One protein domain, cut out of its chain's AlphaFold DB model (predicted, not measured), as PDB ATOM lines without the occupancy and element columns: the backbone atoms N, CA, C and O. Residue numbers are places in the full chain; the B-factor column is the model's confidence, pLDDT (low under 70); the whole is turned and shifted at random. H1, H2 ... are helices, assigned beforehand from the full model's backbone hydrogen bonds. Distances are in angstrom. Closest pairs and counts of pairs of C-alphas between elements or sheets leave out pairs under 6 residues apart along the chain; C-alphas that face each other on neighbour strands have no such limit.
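This is residues 382 to 408 and 493 to 546 of the 625 residues of an uncharacterized protein of Hepatocystis sp. ex Piliocolobus tephrosceles (UniProt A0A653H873). One long straight helix, H3, makes the long axis; H1 passes slantwise over its middle without touching it, and short H2 sits beyond its first end. The 81 printed residues hold three named helices, H1, H2, H3 in chain order, and no named strand: all helix. The whole is an extended rod, radius of gyration of the C-alphas 21.0 A, spanning 76 by 24 by 20 A.

H3, residues 504 to 544, measures 59.7 A, from C-alpha 504 at (-23.720, 1.391, -10.265) to C-alpha 544 at (-30.513, -49.547, 20.057). H1, residues 382 to 408, measures 38.8 A; H2, residues 493 to 499, 9.8 A.

H3 and H1 are near each other, with 6 pairs of C-alphas within 10 A. H2 is apart from H3, despite their tight link, and from H1. Every O i to N i+4 pair is within hydrogen-bond range in H1 and H3; in H2, 2 of 3.

The C-alphas farthest apart, of Asp 495 and Asp 546, are 75.8 A apart. Residues 409 to 492 are not printed; C-alphas 408 and 493 are 55.8 A apart. pLDDT is under 70 in 16 residues, among them 493 to 502.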
ATOM      1  N   GLU A 382     -10.777  -2.551  -2.429       86.19
ATOM      2  CA  GLU A 382     -10.906  -3.999  -2.221       86.19
ATOM      3  C   GLU A 382     -11.001  -4.376  -0.741       86.19
ATOM      4  O   GLU A 382     -11.746  -5.293  -0.389       86.19
ATOM      5  N   LYS A 383     -10.274  -3.674   0.137       81.88
ATOM      6  CA  LYS A 383     -10.271  -3.983   1.573       81.88
ATOM      7  C   LYS A 383     -11.601  -3.609   2.207       81.88
ATOM      8  O   LYS A 383     -12.078  -4.325   3.086       81.88
ATOM      9  N   LYS A 384     -12.195  -2.502   1.761       85.94
ATOM     10  CA  LYS A 384     -13.513  -2.072   2.221       85.94
ATOM     11  C   LYS A 384     -14.592  -3.072   1.812       85.94
ATOM     12  O   LYS A 384     -15.325  -3.523   2.681       85.94
ATOM     13  N   GLU A 385     -14.626  -3.501   0.549       84.00
ATOM     14  CA  GLU A 385     -15.628  -4.478   0.090       84.00
ATOM     15  C   GLU A 385     -15.499  -5.822   0.827       84.00
ATOM     16  O   GLU A 385     -16.501  -6.390   1.252       84.00
ATOM     17  N   GLN A 386     -14.273  -6.317   1.041       80.38
ATOM     18  CA  GLN A 386     -14.054  -7.546   1.813       80.38
ATOM     19  C   GLN A 386     -14.506  -7.408   3.271       80.38
ATOM     20  O   GLN A 386     -15.067  -8.349   3.833       80.38
ATOM     21  N   ASN A 387     -14.272  -6.249   3.891       81.69
ATOM     22  CA  ASN A 387     -14.751  -5.978   5.243       81.69
ATOM     23  C   ASN A 387     -16.280  -5.914   5.297       81.69
ATOM     24  O   ASN A 387     -16.859  -6.514   6.201       81.69
ATOM     25  N   ASP A 388     -16.919  -5.259   4.327       79.75
ATOM     26  CA  ASP A 388     -18.378  -5.158   4.236       79.75
ATOM     27  C   ASP A 388     -19.007  -6.556   4.046       79.75
ATOM     28  O   ASP A 388     -19.993  -6.895   4.704       79.75
ATOM     29  N   GLU A 389     -18.400  -7.422   3.223       81.19
ATOM     30  CA  GLU A 389     -18.822  -8.823   3.067       81.19
ATOM     31  C   GLU A 389     -18.667  -9.631   4.364       81.19
ATOM     32  O   GLU A 389     -19.567 -10.383   4.748       81.19
ATOM     33  N   GLN A 390     -17.547  -9.469   5.071       77.62
ATOM     34  CA  GLN A 390     -17.329 -10.139   6.354       77.62
ATOM     35  C   GLN A 390     -18.307  -9.659   7.429       77.62
ATOM     36  O   GLN A 390     -18.829 -10.476   8.187       77.62
ATOM     37  N   GLU A 391     -18.575  -8.357   7.503       80.44
ATOM     38  CA  GLU A 391     -19.512  -7.783   8.467       80.44
ATOM     39  C   GLU A 391     -20.941  -8.280   8.222       80.44
ATOM     40  O   GLU A 391     -21.615  -8.697   9.169       80.44
ATOM     41  N   GLN A 392     -21.380  -8.335   6.961       77.69
ATOM     42  CA  GLN A 392     -22.682  -8.903   6.608       77.69
ATOM     43  C   GLN A 392     -22.787 -10.389   6.975       77.69
ATOM     44  O   GLN A 392     -23.804 -10.806   7.533       77.69
ATOM     45  N   ASN A 393     -21.735 -11.181   6.746       76.06
ATOM     46  CA  ASN A 393     -21.711 -12.589   7.151       76.06
ATOM     47  C   ASN A 393     -21.828 -12.749   8.676       76.06
ATOM     48  O   ASN A 393     -22.620 -13.566   9.149       76.06
ATOM     49  N   ILE A 394     -21.113 -11.925   9.450       78.25
ATOM     50  CA  ILE A 394     -21.192 -11.917  10.919       78.25
ATOM     51  C   ILE A 394     -22.601 -11.522  11.391       78.25
ATOM     52  O   ILE A 394     -23.143 -12.136  12.309       78.25
ATOM     53  N   LEU A 395     -23.228 -10.521  10.766       78.06
ATOM     54  CA  LEU A 395     -24.600 -10.100  11.076       78.06
ATOM     55  C   LEU A 395     -25.619 -11.220  10.835       78.06
ATOM     56  O   LEU A 395     -26.542 -11.407  11.634       78.06
ATOM     57  N   ILE A 396     -25.455 -11.980   9.753       75.75
ATOM     58  CA  ILE A 396     -26.308 -13.131   9.443       75.75
ATOM     59  C   ILE A 396     -26.115 -14.232  10.487       75.75
ATOM     60  O   ILE A 396     -27.103 -14.725  11.034       75.75
ATOM     61  N   GLU A 397     -24.868 -14.561  10.829       77.19
ATOM     62  CA  GLU A 397     -24.549 -15.561  11.853       77.19
ATOM     63  C   GLU A 397     -25.109 -15.167  13.230       77.19
ATOM     64  O   GLU A 397     -25.713 -15.987  13.924       77.19
ATOM     65  N   LEU A 398     -25.015 -13.888  13.607       77.56
ATOM     66  CA  LEU A 398     -25.613 -13.362  14.837       77.56
ATOM     67  C   LEU A 398     -27.145 -13.444  14.824       77.56
ATOM     68  O   LEU A 398     -27.757 -13.742  15.853       77.56
ATOM     69  N   ASN A 399     -27.783 -13.203  13.678       77.88
ATOM     70  CA  ASN A 399     -29.231 -13.341  13.533       77.88
ATOM     71  C   ASN A 399     -29.683 -14.806  13.627       77.88
ATOM     72  O   ASN A 399     -30.687 -15.085  14.289       77.88
ATOM     73  N   GLU A 400     -28.947 -15.745  13.027       75.94
ATOM     74  CA  GLU A 400     -29.163 -17.188  13.215       75.94
ATOM     75  C   GLU A 400     -28.982 -17.582  14.686       75.94
ATOM     76  O   GLU A 400     -29.846 -18.244  15.266       75.94
ATOM     77  N   PHE A 401     -27.917 -17.103  15.333       75.19
ATOM     78  CA  PHE A 401     -27.651 -17.372  16.743       75.19
ATOM     79  C   PHE A 401     -28.759 -16.838  17.655       75.19
ATOM     80  O   PHE A 401     -29.187 -17.531  18.577       75.19
ATOM     81  N   ASN A 402     -29.277 -15.636  17.397       73.94
ATOM     82  CA  ASN A 402     -30.380 -15.067  18.171       73.94
ATOM     83  C   ASN A 402     -31.695 -15.828  17.957       73.94
ATOM     84  O   ASN A 402     -32.414 -16.065  18.929       73.94
ATOM     85  N   LYS A 403     -31.991 -16.275  16.728       76.56
ATOM     86  CA  LYS A 403     -33.132 -17.166  16.457       76.56
ATOM     87  C   LYS A 403     -32.998 -18.479  17.228       76.56
ATOM     88  O   LYS A 403     -33.938 -18.879  17.911       76.56
ATOM     89  N   ASN A 404     -31.813 -19.087  17.212       68.62
ATOM     90  CA  ASN A 404     -31.528 -20.324  17.942       68.62
ATOM     91  C   ASN A 404     -31.573 -20.123  19.462       68.62
ATOM     92  O   ASN A 404     -32.100 -20.960  20.185       68.62
ATOM     93  N   LYS A 405     -31.091 -18.988  19.973       71.75
ATOM     94  CA  LYS A 405     -31.162 -18.640  21.398       71.75
ATOM     95  C   LYS A 405     -32.599 -18.421  21.864       71.75
ATOM     96  O   LYS A 405     -32.911 -18.796  22.990       71.75
ATOM     97  N   ASN A 406     -33.455 -17.833  21.031       60.47
ATOM     98  CA  ASN A 406     -34.880 -17.709  21.332       60.47
ATOM     99  C   ASN A 406     -35.540 -19.096  21.348       60.47
ATOM    100  O   ASN A 406     -36.110 -19.459  22.368       60.47
ATOM    101  N   LEU A 407     -35.276 -19.948  20.348       60.00
ATOM    102  CA  LEU A 407     -35.718 -21.352  20.346       60.00
ATOM    103  C   LEU A 407     -35.240 -22.137  21.584       60.00
ATOM    104  O   LEU A 407     -35.973 -22.967  22.116       60.00
ATOM    105  N   ILE A 408     -34.021 -21.890  22.072       57.62
ATOM    106  CA  ILE A 408     -33.485 -22.526  23.286       57.62
ATOM    107  C   ILE A 408     -34.142 -21.960  24.551       57.62
ATOM    108  O   ILE A 408     -34.373 -22.714  25.494       57.62
ATOM    109  N   GLU A 493     -15.155   0.064 -26.065       56.72
ATOM    110  CA  GLU A 493     -15.370  -0.515 -24.726       56.72
ATOM    111  C   GLU A 493     -15.967   0.506 -23.751       56.72
ATOM    112  O   GLU A 493     -16.874   0.166 -22.992       56.72
ATOM    113  N   GLN A 494     -15.552   1.776 -23.838       55.72
ATOM    114  CA  GLN A 494     -16.222   2.860 -23.108       55.72
ATOM    115  C   GLN A 494     -17.665   3.060 -23.601       55.72
ATOM    116  O   GLN A 494     -18.572   3.264 -22.793       55.72
ATOM    117  N   ASP A 495     -17.907   2.893 -24.904       52.16
ATOM    118  CA  ASP A 495     -19.248   2.920 -25.494       52.16
ATOM    119  C   ASP A 495     -20.148   1.759 -25.035       52.16
ATOM    120  O   ASP A 495     -21.365   1.925 -24.983       52.16
ATOM    121  N   ILE A 496     -19.605   0.585 -24.694       52.84
ATOM    122  CA  ILE A 496     -20.409  -0.554 -24.208       52.84
ATOM    123  C   ILE A 496     -20.970  -0.274 -22.804       52.84
ATOM    124  O   ILE A 496     -22.124  -0.606 -22.530       52.84
ATOM    125  N   LEU A 497     -20.215   0.417 -21.945       50.53
ATOM    126  CA  LEU A 497     -20.681   0.826 -20.611       50.53
ATOM    127  C   LEU A 497     -21.771   1.901 -20.654       50.53
ATOM    128  O   LEU A 497     -22.663   1.899 -19.805       50.53
ATOM    129  N   ILE A 498     -21.734   2.780 -21.658       54.66
ATOM    130  CA  ILE A 498     -22.787   3.778 -21.888       54.66
ATOM    131  C   ILE A 498     -24.014   3.128 -22.552       54.66
ATOM    132  O   ILE A 498     -25.147   3.484 -22.232       54.66
ATOM    133  N   ARG A 499     -23.829   2.131 -23.430       52.66
ATOM    134  CA  ARG A 499     -24.938   1.468 -24.147       52.66
ATOM    135  C   ARG A 499     -25.860   0.639 -23.259       52.66
ATOM    136  O   ARG A 499     -27.036   0.524 -23.592       52.66
ATOM    137  N   GLU A 500     -25.374   0.070 -22.156       57.34
ATOM    138  CA  GLU A 500     -26.223  -0.762 -21.289       57.34
ATOM    139  C   GLU A 500     -26.944   0.016 -20.170       57.34
ATOM    140  O   GLU A 500     -27.832  -0.551 -19.535       57.34
ATOM    141  N   ASN A 501     -26.631   1.301 -19.919       60.28
ATOM    142  CA  ASN A 501     -27.273   2.125 -18.872       60.28
ATOM    143  C   ASN A 501     -27.430   1.402 -17.509       60.28
ATOM    144  O   ASN A 501     -28.386   1.630 -16.751       60.28
ATOM    145  N   ILE A 502     -26.507   0.496 -17.174       68.19
ATOM    146  CA  ILE A 502     -26.534  -0.201 -15.889       68.19
ATOM    147  C   ILE A 502     -25.827   0.704 -14.887       68.19
ATOM    148  O   ILE A 502     -24.612   0.670 -14.727       68.19
ATOM    149  N   SER A 503     -26.611   1.546 -14.217       80.88
ATOM    150  CA  SER A 503     -26.133   2.365 -13.103       80.88
ATOM    151  C   SER A 503     -25.434   1.498 -12.048       80.88
ATOM    152  O   SER A 503     -25.899   0.392 -11.761       80.88
ATOM    153  N   LEU A 504     -24.399   2.032 -11.398       79.50
ATOM    154  CA  LEU A 504     -23.720   1.391 -10.265       79.50
ATOM    155  C   LEU A 504     -24.708   0.919  -9.175       79.50
ATOM    156  O   LEU A 504     -24.508  -0.131  -8.574       79.50
ATOM    157  N   ALA A 505     -25.810   1.652  -8.983       80.62
ATOM    158  CA  ALA A 505     -26.903   1.276  -8.087       80.62
ATOM    159  C   ALA A 505     -27.527  -0.086  -8.450       80.62
ATOM    160  O   ALA A 505     -27.591  -0.964  -7.597       80.62
ATOM    161  N   LYS A 506     -27.883  -0.304  -9.724       87.00
ATOM    162  CA  LYS A 506     -28.408  -1.590 -10.229       87.00
ATOM    163  C   LYS A 506     -27.409  -2.741 -10.074       87.00
ATOM    164  O   LYS A 506     -27.814  -3.882  -9.877       87.00
ATOM    165  N   ILE A 507     -26.106  -2.468 -10.185       83.25
ATOM    166  CA  ILE A 507     -25.064  -3.486  -9.958       83.25
ATOM    167  C   ILE A 507     -25.015  -3.863  -8.478       83.25
ATOM    168  O   ILE A 507     -25.019  -5.049  -8.161       83.25
ATOM    169  N   ASN A 508     -25.023  -2.877  -7.579       84.81
ATOM    170  CA  ASN A 508     -25.041  -3.125  -6.138       84.81
ATOM    171  C   ASN A 508     -26.313  -3.868  -5.703       84.81
ATOM    172  O   ASN A 508     -26.221  -4.806  -4.918       84.81
ATOM    173  N   GLU A 509     -27.474  -3.515  -6.257       89.38
ATOM    174  CA  GLU A 509     -28.742  -4.205  -5.996       89.38
ATOM    175  C   GLU A 509     -28.679  -5.686  -6.399       89.38
ATOM    176  O   GLU A 509     -29.002  -6.560  -5.596       89.38
ATOM    177  N   LYS A 510     -28.167  -5.990  -7.600       88.00
ATOM    178  CA  LYS A 510     -27.979  -7.378  -8.055       88.00
ATOM    179  C   LYS A 510     -26.961  -8.150  -7.217       88.00
ATOM    180  O   LYS A 510     -27.145  -9.341  -6.982       88.00
ATOM    181  N   ILE A 511     -25.895  -7.490  -6.758       86.50
ATOM    182  CA  ILE A 511     -24.932  -8.093  -5.828       86.50
ATOM    183  C   ILE A 511     -25.640  -8.474  -4.518       86.50
ATOM    184  O   ILE A 511     -25.451  -9.585  -4.024       86.50
ATOM    185  N   GLU A 512     -26.486  -7.599  -3.968       87.44
ATOM    186  CA  GLU A 512     -27.254  -7.919  -2.760       87.44
ATOM    187  C   GLU A 512     -28.280  -9.038  -2.971       87.44
ATOM    188  O   GLU A 512     -28.461  -9.874  -2.083       87.44
ATOM    189  N   GLU A 513     -28.947  -9.082  -4.125       88.00
ATOM    190  CA  GLU A 513     -29.898 -10.142  -4.473       88.00
ATOM    191  C   GLU A 513     -29.210 -11.514  -4.547       88.00
ATOM    192  O   GLU A 513     -29.623 -12.447  -3.854       88.00
ATOM    193  N   ILE A 514     -28.089 -11.610  -5.274       86.62
ATOM    194  CA  ILE A 514     -27.284 -12.840  -5.364       86.62
ATOM    195  C   ILE A 514     -26.765 -13.256  -3.982       86.62
ATOM    196  O   ILE A 514     -26.783 -14.440  -3.641       86.62
ATOM    197  N   ARG A 515     -26.337 -12.299  -3.145       84.19
ATOM    198  CA  ARG A 515     -25.928 -12.580  -1.756       84.19
ATOM    199  C   ARG A 515     -27.083 -13.181  -0.946       84.19
ATOM    200  O   ARG A 515     -26.886 -14.187  -0.264       84.19
ATOM    201  N   LYS A 516     -28.290 -12.609  -1.022       87.88
ATOM    202  CA  LYS A 516     -29.485 -13.141  -0.336       87.88
ATOM    203  C   LYS A 516     -29.812 -14.559  -0.798       87.88
ATOM    204  O   LYS A 516     -30.133 -15.407   0.035       87.88
ATOM    205  N   GLU A 517     -29.690 -14.832  -2.092       84.94
ATOM    206  CA  GLU A 517     -29.978 -16.146  -2.658       84.94
ATOM    207  C   GLU A 517     -28.955 -17.213  -2.247       84.94
ATOM    208  O   GLU A 517     -29.345 -18.281  -1.770       84.94
ATOM    209  N   LYS A 518     -27.652 -16.902  -2.304       85.00
ATOM    210  CA  LYS A 518     -26.593 -17.786  -1.780       85.00
ATOM    211  C   LYS A 518     -26.828 -18.148  -0.316       85.00
ATOM    212  O   LYS A 518     -26.722 -19.314   0.064       85.00
ATOM    213  N   ASN A 519     -27.181 -17.157   0.501       82.69
ATOM    214  CA  ASN A 519     -27.462 -17.370   1.917       82.69
ATOM    215  C   ASN A 519     -28.686 -18.262   2.130       82.69
ATOM    216  O   ASN A 519     -28.648 -19.152   2.976       82.69
ATOM    217  N   LYS A 520     -29.741 -18.087   1.328       85.88
ATOM    218  CA  LYS A 520     -30.922 -18.955   1.362       85.88
ATOM    219  C   LYS A 520     -30.555 -20.415   1.072       85.88
ATOM    220  O   LYS A 520     -30.898 -21.290   1.865       85.88
ATOM    221  N   ILE A 521     -29.781 -20.665   0.013       81.62
ATOM    222  CA  ILE A 521     -29.308 -22.014  -0.348       81.62
ATOM    223  C   ILE A 521     -28.477 -22.625   0.786       81.62
ATOM    224  O   ILE A 521     -28.667 -23.787   1.145       81.62
ATOM    225  N   LEU A 522     -27.579 -21.848   1.401       78.88
ATOM    226  CA  LEU A 522     -26.785 -22.303   2.545       78.88
ATOM    227  C   LEU A 522     -27.666 -22.664   3.749       78.88
ATOM    228  O   LEU A 522     -27.445 -23.703   4.375       78.88
ATOM    229  N   THR A 523     -28.681 -21.855   4.066       80.88
ATOM    230  CA  THR A 523     -29.614 -22.160   5.163       80.88
ATOM    231  C   THR A 523     -30.465 -23.395   4.885       80.88
ATOM    232  O   THR A 523     -30.632 -24.230   5.773       80.88
ATOM    233  N   ASP A 524     -30.940 -23.568   3.653       74.94
ATOM    234  CA  ASP A 524     -31.713 -24.743   3.246       74.94
ATOM    235  C   ASP A 524     -30.839 -26.010   3.294       74.94
ATOM    236  O   ASP A 524     -31.266 -27.064   3.776       74.94
ATOM    237  N   ASN A 525     -29.559 -25.899   2.922       75.00
ATOM    238  CA  ASN A 525     -28.583 -26.979   3.046       75.00
ATOM    239  C   ASN A 525     -28.291 -27.378   4.501       75.00
ATOM    240  O   ASN A 525     -28.207 -28.578   4.775       75.00
ATOM    241  N   LYS A 526     -28.189 -26.413   5.427       77.62
ATOM    242  CA  LYS A 526     -28.056 -26.681   6.873       77.62
ATOM    243  C   LYS A 526     -29.315 -27.347   7.441       77.62
ATOM    244  O   LYS A 526     -29.224 -28.311   8.193       77.62
ATOM    245  N   ASN A 527     -30.499 -26.858   7.068       74.69
ATOM    246  CA  ASN A 527     -31.773 -27.416   7.531       74.69
ATOM    247  C   ASN A 527     -31.960 -28.857   7.055       74.69
ATOM    248  O   ASN A 527     -32.363 -29.722   7.829       74.69
ATOM    249  N   THR A 528     -31.634 -29.128   5.791       70.50
ATOM    250  CA  THR A 528     -31.676 -30.490   5.257       70.50
ATOM    251  C   THR A 528     -30.681 -31.394   5.973       70.50
ATOM    252  O   THR A 528     -31.075 -32.473   6.394       70.50
ATOM    253  N   GLU A 529     -29.437 -30.957   6.193       74.19
ATOM    254  CA  GLU A 529     -28.428 -31.709   6.958       74.19
ATOM    255  C   GLU A 529     -28.891 -32.044   8.383       74.19
ATOM    256  O   GLU A 529     -28.785 -33.197   8.801       74.19
ATOM    257  N   ASN A 530     -29.513 -31.093   9.085       76.12
ATOM    258  CA  ASN A 530     -30.115 -31.345  10.396       76.12
ATOM    259  C   ASN A 530     -31.212 -32.419  10.329       76.12
ATOM    260  O   ASN A 530     -31.242 -33.307  11.176       76.12
ATOM    261  N   ILE A 531     -32.067 -32.399   9.299       73.88
ATOM    262  CA  ILE A 531     -33.079 -33.446   9.078       73.88
ATOM    263  C   ILE A 531     -32.414 -34.817   8.848       73.88
ATOM    264  O   ILE A 531     -32.944 -35.834   9.303       73.88
ATOM    265  N   PHE A 532     -31.258 -34.884   8.174       72.31
ATOM    266  CA  PHE A 532     -30.515 -36.145   8.024       72.31
ATOM    267  C   PHE A 532     -29.947 -36.643   9.338       72.31
ATOM    268  O   PHE A 532     -30.082 -37.830   9.630       72.31
ATOM    269  N   GLU A 533     -29.334 -35.768  10.130       75.44
ATOM    270  CA  GLU A 533     -28.805 -36.157  11.434       75.44
ATOM    271  C   GLU A 533     -29.931 -36.569  12.391       75.44
ATOM    272  O   GLU A 533     -29.794 -37.575  13.081       75.44
ATOM    273  N   GLU A 534     -31.093 -35.909  12.368       78.31
ATOM    274  CA  GLU A 534     -32.279 -36.353  13.116       78.31
ATOM    275  C   GLU A 534     -32.761 -37.738  12.669       78.31
ATOM    276  O   GLU A 534     -32.976 -38.613  13.510       78.31
ATOM    277  N   LYS A 535     -32.882 -37.988  11.357       77.31
ATOM    278  CA  LYS A 535     -33.267 -39.311  10.830       77.31
ATOM    279  C   LYS A 535     -32.242 -40.391  11.171       77.31
ATOM    280  O   LYS A 535     -32.617 -41.516  11.500       77.31
ATOM    281  N   LYS A 536     -30.953 -40.064  11.110       76.81
ATOM    282  CA  LYS A 536     -29.849 -40.959  11.470       76.81
ATOM    283  C   LYS A 536     -29.856 -41.270  12.963       76.81
ATOM    284  O   LYS A 536     -29.719 -42.435  13.323       76.81
ATOM    285  N   ASN A 537     -30.082 -40.276  13.816       74.25
ATOM    286  CA  ASN A 537     -30.223 -40.468  15.258       74.25
ATOM    287  C   ASN A 537     -31.468 -41.297  15.588       74.25
ATOM    288  O   ASN A 537     -31.372 -42.242  16.360       74.25
ATOM    289  N   TYR A 538     -32.594 -41.052  14.916       76.62
ATOM    290  CA  TYR A 538     -33.791 -41.884  15.045       76.62
ATOM    291  C   TYR A 538     -33.539 -43.337  14.611       76.62
ATOM    292  O   TYR A 538     -34.024 -44.274  15.242       76.62
ATOM    293  N   TYR A 539     -32.752 -43.552  13.553       74.50
ATOM    294  CA  TYR A 539     -32.356 -44.890  13.115       74.50
ATOM    295  C   TYR A 539     -31.410 -45.574  14.109       74.50
ATOM    296  O   TYR A 539     -31.553 -46.766  14.377       74.50
ATOM    297  N   ILE A 540     -30.469 -44.829  14.692       72.75
ATOM    298  CA  ILE A 540     -29.613 -45.304  15.782       72.75
ATOM    299  C   ILE A 540     -30.495 -45.710  16.969       72.75
ATOM    300  O   ILE A 540     -30.409 -46.851  17.415       72.75
ATOM    301  N   ASP A 541     -31.420 -44.862  17.408       73.88
ATOM    302  CA  ASP A 541     -32.353 -45.180  18.493       73.88
ATOM    303  C   ASP A 541     -33.215 -46.405  18.166       73.88
ATOM    304  O   ASP A 541     -33.397 -47.275  19.013       73.88
ATOM    305  N   TYR A 542     -33.673 -46.551  16.920       72.19
ATOM    306  CA  TYR A 542     -34.386 -47.744  16.462       72.19
ATOM    307  C   TYR A 542     -33.520 -49.013  16.536       72.19
ATOM    308  O   TYR A 542     -33.998 -50.077  16.931       72.19
ATOM    309  N   LEU A 543     -32.233 -48.914  16.190       71.50
ATOM    310  CA  LEU A 543     -31.285 -50.021  16.296       71.50
ATOM    311  C   LEU A 543     -30.902 -50.345  17.744       71.50
ATOM    312  O   LEU A 543     -30.560 -51.497  18.013       71.50
ATOM    313  N   TYR A 544     -30.938 -49.380  18.662       67.00
ATOM    314  CA  TYR A 544     -30.513 -49.547  20.057       67.00
ATOM    315  C   TYR A 544     -31.668 -49.620  21.071       67.00
ATOM    316  O   TYR A 544     -31.405 -49.853  22.247       67.00
ATOM    317  N   ASP A 545     -32.934 -49.505  20.656       71.75
ATOM    318  CA  ASP A 545     -34.075 -49.781  21.536       71.75
ATOM    319  C   ASP A 545     -34.093 -51.288  21.861       71.75
ATOM    320  O   ASP A 545     -34.417 -52.141  21.026       71.75
ATOM    321  N   ASP A 546     -33.748 -51.618  23.109       58.38
ATOM    322  CA  ASP A 546     -33.666 -52.965  23.707       58.38
ATOM    323  C   ASP A 546     -34.981 -53.775  23.645       58.38
ATOM    324  O   ASP A 546     -35.081 -54.871  24.187       58.38
TER     325      ASP A 546